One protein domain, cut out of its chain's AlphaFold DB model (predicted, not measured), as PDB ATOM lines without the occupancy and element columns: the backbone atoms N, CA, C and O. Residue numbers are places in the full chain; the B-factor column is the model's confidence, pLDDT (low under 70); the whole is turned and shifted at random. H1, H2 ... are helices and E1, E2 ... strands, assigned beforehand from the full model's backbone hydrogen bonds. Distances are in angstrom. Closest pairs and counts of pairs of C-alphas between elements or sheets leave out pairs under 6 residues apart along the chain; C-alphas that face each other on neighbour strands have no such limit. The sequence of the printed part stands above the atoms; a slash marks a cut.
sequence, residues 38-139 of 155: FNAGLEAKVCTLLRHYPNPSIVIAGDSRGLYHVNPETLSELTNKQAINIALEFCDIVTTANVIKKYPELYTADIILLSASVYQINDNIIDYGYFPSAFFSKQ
ATOM      1  N   PHE A  38     -53.145  30.482  17.456       75.31
ATOM      2  CA  PHE A  38     -51.865  30.818  16.841       75.31
ATOM      3  C   PHE A  38     -51.233  32.057  17.468       75.31
ATOM      4  O   PHE A  38     -51.845  33.114  17.604       75.31
ATOM      5  N   ASN A  39     -49.946  31.927  17.780       81.81
ATOM      6  CA  ASN A  39     -49.103  33.015  18.237       81.81
ATOM      7  C   ASN A  39     -48.158  33.424  17.098       81.81
ATOM      8  O   ASN A  39     -47.272  32.660  16.714       81.81
ATOM      9  N   ALA A  40     -48.324  34.639  16.566       85.81
ATOM     10  CA  ALA A  40     -47.515  35.130  15.447       85.81
ATOM     11  C   ALA A  40     -46.003  35.148  15.754       85.81
ATOM     12  O   ALA A  40     -45.189  34.891  14.869       85.81
ATOM     13  N   GLY A  41     -45.623  35.406  17.012       87.88
ATOM     14  CA  GLY A  41     -44.229  35.352  17.455       87.88
ATOM     15  C   GLY A  41     -43.661  33.933  17.411       87.88
ATOM     16  O   GLY A  41     -42.544  33.733  16.929       87.88
ATOM     17  N   LEU A  42     -44.446  32.940  17.838       90.62
ATOM     18  CA  LEU A  42     -44.072  31.527  17.748       90.62
ATOM     19  C   LEU A  42     -43.891  31.096  16.294       90.62
ATOM     20  O   LEU A  42     -42.887  30.478  15.954       90.62
ATOM     21  N   GLU A  43     -44.829  31.462  15.423       92.00
ATOM     22  CA  GLU A  43     -44.751  31.118  14.003       92.00
ATOM     23  C   GLU A  43     -43.533  31.739  13.322       92.00
ATOM     24  O   GLU A  43     -42.820  31.057  12.588       92.00
ATOM     25  N   ALA A  44     -43.251  33.016  13.588       92.44
ATOM     26  CA  ALA A  44     -42.071  33.679  13.045       92.44
ATOM     27  C   ALA A  44     -40.779  32.982  13.505       92.44
ATOM     28  O   ALA A  44     -39.875  32.748  12.694       92.44
ATOM     29  N   LYS A  45     -40.713  32.597  14.786       94.88
ATOM     30  CA  LYS A  45     -39.587  31.853  15.361       94.88
ATOM     31  C   LYS A  45     -39.408  30.491  14.687       94.88
ATOM     32  O   LYS A  45     -38.308  30.181  14.235       94.88
ATOM     33  N   VAL A  46     -40.482  29.713  14.550       94.56
ATOM     34  CA  VAL A  46     -40.469  28.392  13.898       94.56
ATOM     35  C   VAL A  46     -40.055  28.497  12.436       94.56
ATOM     36  O   VAL A  46     -39.125  27.814  12.020       94.56
ATOM     37  N   CYS A  47     -40.666  29.403  11.669       94.44
ATOM     38  CA  CYS A  47     -40.300  29.642  10.273       94.44
ATOM     39  C   CYS A  47     -38.818  30.008  10.125       94.44
ATOM     40  O   CYS A  47     -38.163  29.587   9.174       94.44
ATOM     41  N   THR A  48     -38.277  30.797  11.054       96.25
ATOM     42  CA  THR A  48     -36.864  31.193  11.030       96.25
ATOM     43  C   THR A  48     -35.955  30.007  11.330       96.25
ATOM     44  O   THR A  48     -34.981  29.792  10.611       96.25
ATOM     45  N   LEU A  49     -36.284  29.213  12.349       96.38
ATOM     46  CA  LEU A  49     -35.500  28.042  12.734       96.38
ATOM     47  C   LEU A  49     -35.519  26.969  11.647       96.38
ATOM     48  O   LEU A  49     -34.454  26.502  11.263       96.38
ATOM     49  N   LEU A  50     -36.682  26.652  11.075       95.44
ATOM     50  CA  LEU A  50     -36.802  25.639  10.022       95.44
ATOM     51  C   LEU A  50     -36.097  26.031   8.715       95.44
ATOM     52  O   LEU A  50     -35.650  25.161   7.976       95.44
ATOM     53  N   ARG A  51     -35.916  27.329   8.435       95.31
ATOM     54  CA  ARG A  51     -35.079  27.771   7.303       95.31
ATOM     55  C   ARG A  51     -33.603  27.418   7.482       95.31
ATOM     56  O   ARG A  51     -32.927  27.163   6.491       95.31
ATOM     57  N   HIS A  52     -33.108  27.430   8.717       95.12
ATOM     58  CA  HIS A  52     -31.717  27.091   9.034       95.12
ATOM     59  C   HIS A  52     -31.549  25.592   9.320       95.12
ATOM     60  O   HIS A  52     -30.509  25.011   9.021       95.12
ATOM     61  N   TYR A  53     -32.592  24.972   9.865       94.69
ATOM     62  CA  TYR A  53     -32.616  23.614  10.391       94.69
ATOM     63  C   TYR A  53     -33.888  22.901   9.904       94.69
ATOM     64  O   TYR A  53     -34.846  22.766  10.665       94.69
ATOM     65  N   PRO A  54     -33.946  22.488   8.625       92.50
ATOM     66  CA  PRO A  54     -35.183  22.008   8.004       92.50
ATOM     67  C   PRO A  54     -35.658  20.646   8.515       92.50
ATOM     68  O   PRO A  54     -36.812  20.306   8.303       92.50
ATOM     69  N   ASN A  55     -34.795  19.865   9.171       93.00
ATOM     70  CA  ASN A  55     -35.135  18.546   9.712       93.00
ATOM     71  C   ASN A  55     -34.487  18.372  11.096       93.00
ATOM     72  O   ASN A  55     -33.498  17.644  11.221       93.00
ATOM     73  N   PRO A  56     -34.983  19.080  12.124       94.75
ATOM     74  CA  PRO A  56     -34.420  18.978  13.460       94.75
ATOM     75  C   PRO A  56     -34.657  17.575  14.025       94.75
ATOM     76  O   PRO A  56     -35.748  17.021  13.924       94.75
ATOM     77  N   SER A  57     -33.644  17.006  14.671       92.75
ATOM     78  CA  SER A  57     -33.767  15.722  15.367       92.75
ATOM     79  C   SER A  57     -34.330  15.887  16.780       92.75
ATOM     80  O   SER A  57     -34.940  14.962  17.310       92.75
ATOM     81  N   ILE A  58     -34.108  17.047  17.405       91.19
ATOM     82  CA  ILE A  58     -34.606  17.376  18.744       91.19
ATOM     83  C   ILE A  58     -35.331  18.720  18.684       91.19
ATOM     84  O   ILE A  58     -34.771  19.724  18.241       91.19
ATOM     85  N   VAL A  59     -36.568  18.762  19.170       93.25
ATOM     86  CA  VAL A  59     -37.363  19.992  19.262       93.25
ATOM     87  C   VAL A  59     -37.675  20.273  20.723       93.25
ATOM     88  O   VAL A  59     -38.320  19.470  21.388       93.25
ATOM     89  N   ILE A  60     -37.235  21.424  21.223       94.50
ATOM     90  CA  ILE A  60     -37.576  21.918  22.559       94.50
ATOM     91  C   ILE A  60     -38.747  22.884  22.411       94.50
ATOM     92  O   ILE A  60     -38.636  23.882  21.699       94.50
ATOM     93  N   ALA A  61     -39.860  22.596  23.069       91.00
ATOM     94  CA  ALA A  61     -41.100  23.346  22.940       91.00
ATOM     95  C   ALA A  61     -41.758  23.597  24.302       91.00
ATOM     96  O   ALA A  61     -41.399  22.970  25.299       91.00
ATOM     97  N   GLY A  62     -42.734  24.507  24.335       87.75
ATOM     98  CA  GLY A  62     -43.462  24.855  25.551       87.75
ATOM     99  C   GLY A  62     -43.128  26.239  26.099       87.75
ATOM    100  O   GLY A  62     -42.894  27.176  25.333       87.75
ATOM    101  N   ASP A  63     -43.150  26.364  27.424       87.50
ATOM    102  CA  ASP A  63     -43.084  27.639  28.147       87.50
ATOM    103  C   ASP A  63     -41.653  28.137  28.475       87.50
ATOM    104  O   ASP A  63     -40.644  27.620  27.980       87.50
ATOM    105  N   SER A  64     -41.566  29.159  29.336       88.38
ATOM    106  CA  SER A  64     -40.321  29.795  29.782       88.38
ATOM    107  C   SER A  64     -39.259  28.821  30.297       88.38
ATOM    108  O   SER A  64     -38.072  29.073  30.095       88.38
ATOM    109  N   ARG A  65     -39.624  27.684  30.906       84.94
ATOM    110  CA  ARG A  65     -38.625  26.710  31.383       84.94
ATOM    111  C   ARG A  65     -37.933  26.019  30.210       84.94
ATOM    112  O   ARG A  65     -36.714  25.883  30.219       84.94
ATOM    113  N   GLY A  66     -38.682  25.650  29.169       87.62
ATOM    114  CA  GLY A  66     -38.104  25.134  27.926       87.62
ATOM    115  C   GLY A  66     -37.224  26.177  27.234       87.62
ATOM    116  O   GLY A  66     -36.173  25.841  26.694       87.62
ATOM    117  N   LEU A  67     -37.617  27.453  27.295       91.38
ATOM    118  CA  LEU A  67     -36.861  28.558  26.705       91.38
ATOM    119  C   LEU A  67     -35.531  28.823  27.426       91.38
ATOM    120  O   LEU A  67     -34.511  28.983  26.762       91.38
ATOM    121  N   TYR A  68     -35.536  28.888  28.760       91.00
ATOM    122  CA  TYR A  68     -34.386  29.360  29.538       91.00
ATOM    123  C   TYR A  68     -33.513  28.245  30.118       91.00
ATOM    124  O   TYR A  68     -32.334  28.479  30.365       91.00
ATOM    125  N   HIS A  69     -34.058  27.049  30.361       90.56
ATOM    126  CA  HIS A  69     -33.318  25.979  31.046       90.56
ATOM    127  C   HIS A  69     -32.739  24.929  30.098       90.56
ATOM    128  O   HIS A  69     -31.974  24.072  30.535       90.56
ATOM    129  N   VAL A  70     -33.081  24.980  28.808       89.19
ATOM    130  CA  VAL A  70     -32.599  24.012  27.823       89.19
ATOM    131  C   VAL A  70     -31.816  24.723  26.727       89.19
ATOM    132  O   VAL A  70     -32.383  25.428  25.890       89.19
ATOM    133  N   ASN A  71     -30.499  24.502  26.714       93.62
ATOM    134  CA  ASN A  71     -29.620  25.010  25.668       93.62
ATOM    135  C   ASN A  71     -29.563  24.018  24.480       93.62
ATOM    136  O   ASN A  71     -29.033  22.913  24.644       93.62
ATOM    137  N   PRO A  72     -30.078  24.382  23.288       94.44
ATOM    138  CA  PRO A  72     -30.028  23.515  22.111       94.44
ATOM    139  C   PRO A  72     -28.601  23.237  21.616       94.44
ATOM    140  O   PRO A  72     -28.358  22.156  21.083       94.44
ATOM    141  N   GLU A  73     -27.648  24.154  21.803       95.38
ATOM    142  CA  GLU A  73     -26.256  23.957  21.369       95.38
ATOM    143  C   GLU A  73     -25.598  22.842  22.181       95.38
ATOM    144  O   GLU A  73     -25.121  21.860  21.617       95.38
ATOM    145  N   THR A  74     -25.699  22.918  23.511       93.44
ATOM    146  CA  THR A  74     -25.194  21.878  24.416       93.44
ATOM    147  C   THR A  74     -25.845  20.521  24.146       93.44
ATOM    148  O   THR A  74     -25.162  19.499  24.125       93.44
ATOM    149  N   LEU A  75     -27.162  20.482  23.902       92.06
ATOM    150  CA  LEU A  75     -27.833  19.236  23.519       92.06
ATOM    151  C   LEU A  75     -27.300  18.687  22.197       92.06
ATOM    152  O   LEU A  75     -27.099  17.477  22.081       92.06
ATOM    153  N   SER A  76     -27.052  19.561  21.222       93.75
ATOM    154  CA  SER A  76     -26.544  19.147  19.918       93.75
ATOM    155  C   SER A  76     -25.139  18.560  20.018       93.75
ATOM    156  O   SER A  76     -24.884  17.503  19.444       93.75
ATOM    157  N   GLU A  77     -24.261  19.180  20.806       95.38
ATOM    158  CA  GLU A  77     -22.899  18.699  21.066       95.38
ATOM    159  C   GLU A  77     -22.885  17.337  21.773       95.38
ATOM    160  O   GLU A  77     -22.159  16.431  21.370       95.38
ATOM    161  N   LEU A  78     -23.711  17.165  22.810       94.00
ATOM    162  CA  LEU A  78     -23.723  15.938  23.613       94.00
ATOM    163  C   LEU A  78     -24.352  14.745  22.886       94.00
ATOM    164  O   LEU A  78     -23.980  13.600  23.136       94.00
ATOM    165  N   THR A  79     -25.328  14.996  22.014       90.94
ATOM    166  CA  THR A  79     -26.096  13.931  21.348       90.94
ATOM    167  C   THR A  79     -25.679  13.694  19.901       90.94
ATOM    168  O   THR A  79     -26.097  12.696  19.316       90.94
ATOM    169  N   ASN A  80     -24.868  14.584  19.316       93.12
ATOM    170  CA  ASN A  80     -24.611  14.658  17.873       93.12
ATOM    171  C   ASN A  80     -25.904  14.728  17.036       93.12
ATOM    172  O   ASN A  80     -25.961  14.218  15.915       93.12
ATOM    173  N   LYS A  81     -26.962  15.337  17.582       93.19
ATOM    174  CA  LYS A  81     -28.264  15.511  16.927       93.19
ATOM    175  C   LYS A  81     -28.606  16.987  16.819       93.19
ATOM    176  O   LYS A  81     -28.368  17.744  17.747       93.19
ATOM    177  N   GLN A  82     -29.215  17.404  15.714       96.31
ATOM    178  CA  GLN A  82     -29.609  18.800  15.538       96.31
ATOM    179  C   GLN A  82     -30.782  19.144  16.463       96.31
ATOM    180  O   GLN A  82     -31.892  18.648  16.254       96.31
ATOM    181  N   ALA A  83     -30.542  19.997  17.460       95.81
ATOM    182  CA  ALA A  83     -31.572  20.489  18.363       95.81
ATOM    183  C   ALA A  83     -31.976  21.931  18.038       95.81
ATOM    184  O   ALA A  83     -31.127  22.789  17.806       95.81
ATOM    185  N   ILE A  84     -33.277  22.216  18.078       97.62
ATOM    186  CA  ILE A  84     -33.815  23.578  17.988       97.62
ATOM    187  C   ILE A  84     -34.719  23.877  19.179       97.62
ATOM    188  O   ILE A  84     -35.384  22.987  19.709       97.62
ATOM    189  N   ASN A  85     -34.777  25.146  19.584       97.12
ATOM    190  CA  ASN A  85     -35.640  25.596  20.672       97.12
ATOM    191  C   ASN A  85     -36.727  26.538  20.157       97.12
ATOM    192  O   ASN A  85     -36.453  27.700  19.862       97.12
ATOM    193  N   ILE A  86     -37.963  26.045  20.084       95.88
ATOM    194  CA  ILE A  86     -39.158  26.798  19.685       95.88
ATOM    195  C   ILE A  86     -39.972  27.309  20.885       95.88
ATOM    196  O   ILE A  86     -40.963  27.995  20.672       95.88
ATOM    197  N   ALA A  87     -39.569  27.026  22.129       93.94
ATOM    198  CA  ALA A  87     -40.290  27.459  23.328       93.94
ATOM    199  C   ALA A  87     -40.402  28.995  23.425       93.94
ATOM    200  O   ALA A  87     -39.564  29.724  22.879       93.94
ATOM    201  N   LEU A  88     -41.425  29.497  24.118       92.19
ATOM    202  CA  LEU A  88     -41.627  30.927  24.388       92.19
ATOM    203  C   LEU A  88     -41.947  31.162  25.861       92.19
ATOM    204  O   LEU A  88     -42.441  30.272  26.537       92.19
ATOM    205  N   GLU A  89     -41.729  32.389  26.336       87.38
ATOM    206  CA  GLU A  89     -41.933  32.765  27.739       87.38
ATOM    207  C   GLU A  89     -43.343  32.422  28.258       87.38
ATOM    208  O   GLU A  89     -43.483  31.827  29.326       87.38
ATOM    209  N   PHE A  90     -44.378  32.695  27.456       82.62
ATOM    210  CA  PHE A  90     -45.784  32.430  27.780       82.62
ATOM    211  C   PHE A  90     -46.458  31.600  26.680       82.62
ATOM    212  O   PHE A  90     -47.347  32.082  25.978       82.62
ATOM    213  N   CYS A  91     -46.002  30.360  26.482       84.12
ATOM    214  CA  CYS A  91     -46.655  29.422  25.568       84.12
ATOM    215  C   CYS A  91     -47.463  28.384  26.337       84.12
ATOM    216  O   CYS A  91     -46.939  27.708  27.225       84.12
ATOM    217  N   ASP A  92     -48.732  28.229  25.976       80.56
ATOM    218  CA  ASP A  92     -49.518  27.095  26.425       80.56
ATOM    219  C   ASP A  92     -49.297  25.869  25.528       80.56
ATOM    220  O   ASP A  92     -48.890  25.938  24.359       80.56
ATOM    221  N   ILE A  93     -49.579  24.712  26.106       77.75
ATOM    222  CA  ILE A  93     -49.428  23.427  25.444       77.75
ATOM    223  C   ILE A  93     -50.336  23.251  24.214       77.75
ATOM    224  O   ILE A  93     -49.936  22.579  23.261       77.75
ATOM    225  N   VAL A  94     -51.518  23.880  24.171       77.69
ATOM    226  CA  VAL A  94     -52.439  23.791  23.024       77.69
ATOM    227  C   VAL A  94     -51.842  24.533  21.831       77.69
ATOM    228  O   VAL A  94     -51.798  23.996  20.722       77.69
ATOM    229  N   THR A  95     -51.324  25.739  22.064       83.31
ATOM    230  CA  THR A  95     -50.579  26.527  21.076       83.31
ATOM    231  C   THR A  95     -49.358  25.760  20.567       83.31
ATOM    232  O   THR A  95     -49.154  25.646  19.355       83.31
ATOM    233  N   THR A  96     -48.590  25.153  21.477       84.50
ATOM    234  CA  THR A  96     -47.424  24.328  21.126       84.50
ATOM    235  C   THR A  96     -47.814  23.141  20.238       84.50
ATOM    236  O   THR A  96     -47.216  22.926  19.182       84.50
ATOM    237  N   ALA A  97     -48.855  22.396  20.619       80.69
ATOM    238  CA  ALA A  97     -49.341  21.250  19.860       80.69
ATOM    239  C   ALA A  97     -49.868  21.652  18.473       80.69
ATOM    240  O   ALA A  97     -49.607  20.957  17.490       80.69
ATOM    241  N   ASN A  98     -50.578  22.780  18.364       81.06
ATOM    242  CA  ASN A  98     -51.046  23.299  17.076       81.06
ATOM    243  C   ASN A  98     -49.891  23.665  16.148       81.06
ATOM    244  O   ASN A  98     -49.950  23.369  14.957       81.06
ATOM    245  N   VAL A  99     -48.831  24.274  16.676       86.44
ATOM    246  CA  VAL A  99     -47.652  24.609  15.875       86.44
ATOM    247  C   VAL A  99     -46.925  23.356  15.402       86.44
ATOM    248  O   VAL A  99     -46.639  23.250  14.214       86.44
ATOM    249  N   ILE A 100     -46.715  22.360  16.264       85.31
ATOM    250  CA  ILE A 100     -46.100  21.087  15.849       85.31
ATOM    251  C   ILE A 100     -46.934  20.400  14.755       85.31
ATOM    252  O   ILE A 100     -46.382  19.876  13.795       85.31
ATOM    253  N   LYS A 101     -48.270  20.452  14.846       82.44
ATOM    254  CA  LYS A 101     -49.166  19.929  13.800       82.44
ATOM    255  C   LYS A 101     -49.113  20.732  12.495       82.44
ATOM    256  O   LYS A 101     -49.327  20.160  11.431       82.44
ATOM    257  N   LYS A 102     -48.893  22.049  12.569       84.62
ATOM    258  CA  LYS A 102     -48.859  22.947  11.401       84.62
ATOM    259  C   LYS A 102     -47.585  22.771  10.574       84.62
ATOM    260  O   LYS A 102     -47.654  22.937   9.361       84.62
ATOM    261  N   TYR A 103     -46.461  22.457  11.219       87.50
ATOM    262  CA  TYR A 103     -45.148  22.307  10.587       87.50
ATOM    263  C   TYR A 103     -44.679  20.844  10.683       87.50
ATOM    264  O   TYR A 103     -44.098  20.461  11.704       87.50
ATOM    265  N   PRO A 104     -44.939  20.010   9.656       84.75
ATOM    266  CA  PRO A 104     -44.631  18.578   9.673       84.75
ATOM    267  C   PRO A 104     -43.167  18.252   9.991       84.75
ATOM    268  O   PRO A 104     -42.895  17.217  10.592       84.75
ATOM    269  N   GLU A 105     -42.243  19.146   9.647       87.69
ATOM    270  CA  GLU A 105     -40.808  19.039   9.926       87.69
ATOM    271  C   GLU A 105     -40.507  18.929  11.430       87.69
ATOM    272  O   GLU A 105     -39.555  18.268  11.840       87.69
ATOM    273  N   LEU A 106     -41.340  19.551  12.273       84.19
ATOM    274  CA  LEU A 106     -41.238  19.440  13.729       84.19
ATOM    275  C   LEU A 106     -41.754  18.094  14.236       84.19
ATOM    276  O   LEU A 106     -41.249  17.570  15.225       84.19
ATOM    277  N   TYR A 107     -42.770  17.540  13.571       77.50
ATOM    278  CA  TYR A 107     -43.365  16.255  13.933       77.50
ATOM    279  C   TYR A 107     -42.450  15.075  13.586       77.50
ATOM    280  O   TYR A 107     -42.528  14.025  14.218       77.50
ATOM    281  N   THR A 108     -41.566  15.243  12.601       79.44
ATOM    282  CA  THR A 108     -40.585  14.225  12.203       79.44
ATOM    283  C   THR A 108     -39.352  14.158  13.101       79.44
ATOM    284  O   THR A 108     -38.486  13.319  12.864       79.44
ATOM    285  N   ALA A 109     -39.248  15.024  14.113       80.12
ATOM    286  CA  ALA A 109     -38.147  14.986  15.063       80.12
ATOM    287  C   ALA A 109     -38.134  13.670  15.857       80.12
ATOM    288  O   ALA A 109     -39.177  13.182  16.292       80.12
ATOM    289  N   ASP A 110     -36.941  13.129  16.109       84.31
ATOM    290  CA  ASP A 110     -36.771  11.924  16.930       84.31
ATOM    291  C   ASP A 110     -37.260  12.149  18.368       84.31
ATOM    292  O   ASP A 110     -37.735  11.225  19.031       84.31
ATOM    293  N   ILE A 111     -37.057  13.368  18.878       84.81
ATOM    294  CA  ILE A 111     -37.330  13.746  20.264       84.81
ATOM    295  C   ILE A 111     -38.023  15.106  20.288       84.81
ATOM    296  O   ILE A 111     -37.507  16.093  19.763       84.81
ATOM    297  N   ILE A 112     -39.152  15.178  20.991       85.50
ATOM    298  CA  ILE A 112     -39.810  16.438  21.341       85.50
ATOM    299  C   ILE A 112     -39.745  16.596  22.862       85.50
ATOM    300  O   ILE A 112     -40.397  15.863  23.603       85.50
ATOM    301  N   LEU A 113     -38.936  17.550  23.322       86.31
ATOM    302  CA  LEU A 113     -38.837  17.955  24.721       86.31
ATOM    303  C   LEU A 113     -39.896  19.023  24.991       86.31
ATOM    304  O   LEU A 113     -39.776  20.154  24.524       86.31
ATOM    305  N   LEU A 114     -40.937  18.658  25.735       85.44
ATOM    306  CA  LEU A 114     -42.067  19.536  26.017       85.44
ATOM    307  C   LEU A 114     -42.013  20.047  27.458       85.44
ATOM    308  O   LEU A 114     -42.147  19.273  28.404       85.44
ATOM    309  N   SER A 115     -41.868  21.360  27.611       84.00
ATOM    310  CA  SER A 115     -42.038  22.041  28.890       84.00
ATOM    311  C   SER A 115     -43.481  22.492  29.071       84.00
ATOM    312  O   SER A 115     -44.031  23.186  28.218       84.00
ATOM    313  N   ALA A 116     -44.092  22.137  30.195       79.62
ATOM    314  CA  ALA A 116     -45.415  22.620  30.554       79.62
ATOM    315  C   ALA A 116     -45.475  22.918  32.050       79.62
ATOM    316  O   ALA A 116     -45.084  22.103  32.888       79.62
ATOM    317  N   SER A 117     -46.004  24.087  32.386       71.06
ATOM    318  CA  SER A 117     -46.295  24.449  33.765       71.06
ATOM    319  C   SER A 117     -47.479  23.655  34.316       71.06
ATOM    320  O   SER A 117     -48.454  23.391  33.615       71.06
ATOM    321  N   VAL A 118     -47.437  23.344  35.616       66.69
ATOM    322  CA  VAL A 118     -48.448  22.516  36.305       66.69
ATOM    323  C   VAL A 118     -49.866  23.082  36.196       66.69
ATOM    324  O   VAL A 118     -50.808  22.315  36.125       66.69
ATOM    325  N   TYR A 119     -50.054  24.401  36.101       63.56
ATOM    326  CA  TYR A 119     -51.398  24.976  35.924       63.56
ATOM    327  C   TYR A 119     -52.019  24.667  34.549       63.56
ATOM    328  O   TYR A 119     -53.235  24.746  34.396       63.56
ATOM    329  N   GLN A 120     -51.198  24.312  33.554       63.84
ATOM    330  CA  GLN A 120     -51.659  23.793  32.264       63.84
ATOM    331  C   GLN A 120     -52.040  22.303  32.381       63.84
ATOM    332  O   GLN A 120     -52.625  21.726  31.477       63.84
ATOM    333  N   ILE A 121     -51.744  21.644  33.497       59.66
ATOM    334  CA  ILE A 121     -52.105  20.253  33.763       59.66
ATOM    335  C   ILE A 121     -53.276  20.283  34.751       59.66
ATOM    336  O   ILE A 121     -53.087  20.519  35.940       59.66
ATOM    337  N   ASN A 122     -54.507  20.099  34.269       52.84
ATOM    338  CA  ASN A 122     -55.706  20.195  35.108       52.84
ATOM    339  C   ASN A 122     -56.610  18.962  34.949       52.84
ATOM    340  O   ASN A 122     -56.831  18.480  33.839       52.84
ATOM    341  N   ASP A 123     -57.167  18.488  36.067       45.03
ATOM    342  CA  ASP A 123     -58.052  17.317  36.167       45.03
ATOM    343  C   ASP A 123     -59.440  17.503  35.544       45.03
ATOM    344  O   ASP A 123     -60.155  16.531  35.318       45.03
ATOM    345  N   ASN A 124     -59.798  18.734  35.185       44.00
ATOM    346  CA  ASN A 124     -61.010  19.059  34.437       44.00
ATOM    347  C   ASN A 124     -60.650  19.570  33.040       44.00
ATOM    348  O   ASN A 124     -60.949  20.721  32.730       44.00
ATOM    349  N   ILE A 125     -59.960  18.743  32.240       47.59
ATOM    350  CA  ILE A 125     -59.532  19.038  30.860       47.59
ATOM    351  C   ILE A 125     -60.599  19.873  30.140       47.59
ATOM    352  O   ILE A 125     -61.642  19.362  29.738       47.59
ATOM    353  N   ILE A 126     -60.321  21.168  29.982       47.59
ATOM    354  CA  ILE A 126     -61.183  22.084  29.229       47.59
ATOM    355  C   ILE A 126     -61.000  21.818  27.726       47.59
ATOM    356  O   ILE A 126     -61.893  22.102  26.933       47.59
ATOM    357  N   ASP A 127     -59.859  21.235  27.327       47.28
ATOM    358  CA  ASP A 127     -59.533  21.013  25.922       47.28
ATOM    359  C   ASP A 127     -58.504  19.904  25.655       47.28
ATOM    360  O   ASP A 127     -57.592  19.685  26.449       47.28
ATOM    361  N   TYR A 128     -58.584  19.278  24.478       49.41
ATOM    362  CA  TYR A 128     -57.784  18.114  24.052       49.41
ATOM    363  C   TYR A 128     -56.256  18.318  24.037       49.41
ATOM    364  O   TYR A 128     -55.520  17.352  23.839       49.41
ATOM    365  N   GLY A 129     -55.763  19.549  24.195       44.88
ATOM    366  CA  GLY A 129     -54.326  19.836  24.262       44.88
ATOM    367  C   GLY A 129     -53.731  19.802  25.671       44.88
ATOM    368  O   GLY A 129     -52.515  19.885  25.792       44.88
ATOM    369  N   TYR A 130     -54.544  19.662  26.721       53.56
ATOM    370  CA  TYR A 130     -54.077  19.590  28.106       53.56
ATOM    371  C   TYR A 130     -53.959  18.140  28.595       53.56
ATOM    372  O   TYR A 130     -54.766  17.281  28.234       53.56
ATOM    373  N   PHE A 131     -52.956  17.854  29.431       52.91
ATOM    374  CA  PHE A 131     -52.755  16.506  29.966       52.91
ATOM    375  C   PHE A 131     -53.642  16.254  31.199       52.91
ATOM    376  O   PHE A 131     -53.599  17.053  32.136       52.91
ATOM    377  N   PRO A 132     -54.389  15.131  31.255       54.47
ATOM    378  CA  PRO A 132     -55.036  14.692  32.492       54.47
ATOM    379  C   PRO A 132     -53.977  14.354  33.544       54.47
ATOM    380  O   PRO A 132     -52.948  13.770  33.196       54.47
ATOM    381  N   SER A 133     -54.243  14.593  34.834       52.12
ATOM    382  CA  SER A 133     -53.309  14.185  35.902       52.12
ATOM    383  C   SER A 133     -53.033  12.670  35.879       52.12
ATOM    384  O   SER A 133     -51.917  12.219  36.140       52.12
ATOM    385  N   ALA A 134     -54.019  11.874  35.443       51.00
ATOM    386  CA  ALA A 134     -53.905  10.431  35.256       51.00
ATOM    387  C   ALA A 134     -52.801  10.028  34.257       51.00
ATOM    388  O   ALA A 134     -52.270   8.920  34.348       51.00
ATOM    389  N   PHE A 135     -52.409  10.910  33.332       48.31
ATOM    390  CA  PHE A 135     -51.288  10.678  32.418       48.31
ATOM    391  C   PHE A 135     -49.953  10.533  33.175       48.31
ATOM    392  O   PHE A 135     -49.148   9.663  32.845       48.31
ATOM    393  N   PHE A 136     -49.766  11.289  34.260       50.53
ATOM    394  CA  PHE A 136     -48.573  11.230  35.116       50.53
ATOM    395  C   PHE A 136     -48.557   9.979  36.001       50.53
ATOM    396  O   PHE A 136     -47.499   9.413  36.261       50.53
ATOM    397  N   SER A 137     -49.728   9.451  36.377       43.94
ATOM    398  CA  SER A 137     -49.817   8.194  37.141       43.94
ATOM    399  C   SER A 137     -49.328   6.957  36.363       43.94
ATOM    400  O   SER A 137     -48.957   5.952  36.967       43.94
ATOM    401  N   LYS A 138     -49.268   7.033  35.023       40.47
ATOM    402  CA  LYS A 138     -48.777   5.970  34.123       40.47
ATOM    403  C   LYS A 138     -47.315   6.132  33.688       40.47
ATOM    404  O   LYS A 138     -46.796   5.259  32.994       40.47
ATOM    405  N   GLN A 139     -46.624   7.199  34.094       41.91
ATOM    406  CA  GLN A 139     -45.263   7.493  33.622       41.91
ATOM    407  C   GLN A 139     -44.181   6.512  34.085       41.91
ATOM    408  O   GLN A 139     -43.092   6.510  33.519       41.91
TER     409      GLN A 139
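AT A GLANCE: This is residues 38 to 139 of the 155 residues of an uncharacterized protein of Fibrobacteres bacterium (UniProt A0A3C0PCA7). A small sheet of three parallel strands forms the core of three layers, with H2 and H3 over one face and H4 over the other. H1 and H5 graze this sheet, and a long link, residues 116 to 132, leads away from it to the small helix H6, which is apart from the other helices. The printed part has 102 residues, with six named helices and three named strands in the order H1 E1 H2 H3 E2 H4 H5 E3 H6; the sheet's order is E2 E1 E3, and the class is mixed, helices and strands. The whole is compact, with a radius of gyration of the C-alphas of 13.7 A and spans of 39 by 30 by 23 A.

HOW THE PARTS SIT: E1, residues 58 to 62, is the inner strand between E2, residues 83 to 85, and E3, residues 111 to 115. E1 and E3 are parallel at 19 degrees, with N 61 and O 113 within hydrogen-bond range at 2.8 A. E2 and E1 are parallel at 16 degrees, with N 84 and O 58 at 2.9 A. H3, residues 72 to 79, is on the sheet over E2 at a height of 7.2 A, along the strands at 23 degrees on the local plane; the closest C-alphas, of Pro 72 and Ala 83, are 5.1 A apart. H2, residues 64 to 69, is on the same face at a height of 6.1 A, only just over none of the strands, with 2 of its C-alphas falling on E1. E1, H2 H3, E2 form a strand-helix-strand unit, two parallel neighbour strands with helices between, and its crossover is right-handed. H4, residues 93 to 102, is on the opposite face over E1 at a height of 9.4 A, only just along the strands at 29 degrees on the local plane; the closest C-alphas, of Gly 62 and Thr 96, are 6.0 A apart. H5, residues 104 to 107, only grazes the sheet; it and H4 only just touch, with 3 pairs of C-alphas within 8 A, and only at the corner by their link, the C-alphas of Ile 100 and Leu 106 being closest at 5.6 A. E2, H4 H5, E3 form a split strand-helix-strand unit, with E1 between the strands and a right-handed crossover. H1, residues 40 to 52, only grazes the sheet with residues 45 to 52; it is close to but not clearly touching H4, at a steep tilt of 46 degrees, the same way, with the closest C-alphas, of Glu 43 and Val 99, 7.4 A apart. H6, residues 133 to 137, is not on the sheet. In H2, H3 and H4 every O i to N i+4 pair is within hydrogen-bond range, in H1 8 of 9, and in H6 0 of 1, with 2 of 2 O i to N i+3 pairs; H5 is too short for an i+4 pair.

IN THESE COORDINATES: E1 spans 13.4 A from C-alpha 58 at (-34.606, 17.376, 18.744), and E3 spans 12.9 A. H1 spans 18.9 A from C-alpha 40 at (-47.515, 35.130, 15.447), H4 14.1 A and H3 10.4 A. H6 ends with C-alpha 137 at (-49.817, 8.194, 37.141).

THE WHOLE: The two C-alphas farthest apart, of Glu 77 and Asn 124, are 40.4 A apart. The printed part has no cut; the link from E3 to H6, 17 residues, is long. The mean pLDDT of the printed part is 80.6, and residues 118 to 139 of the model are under 70.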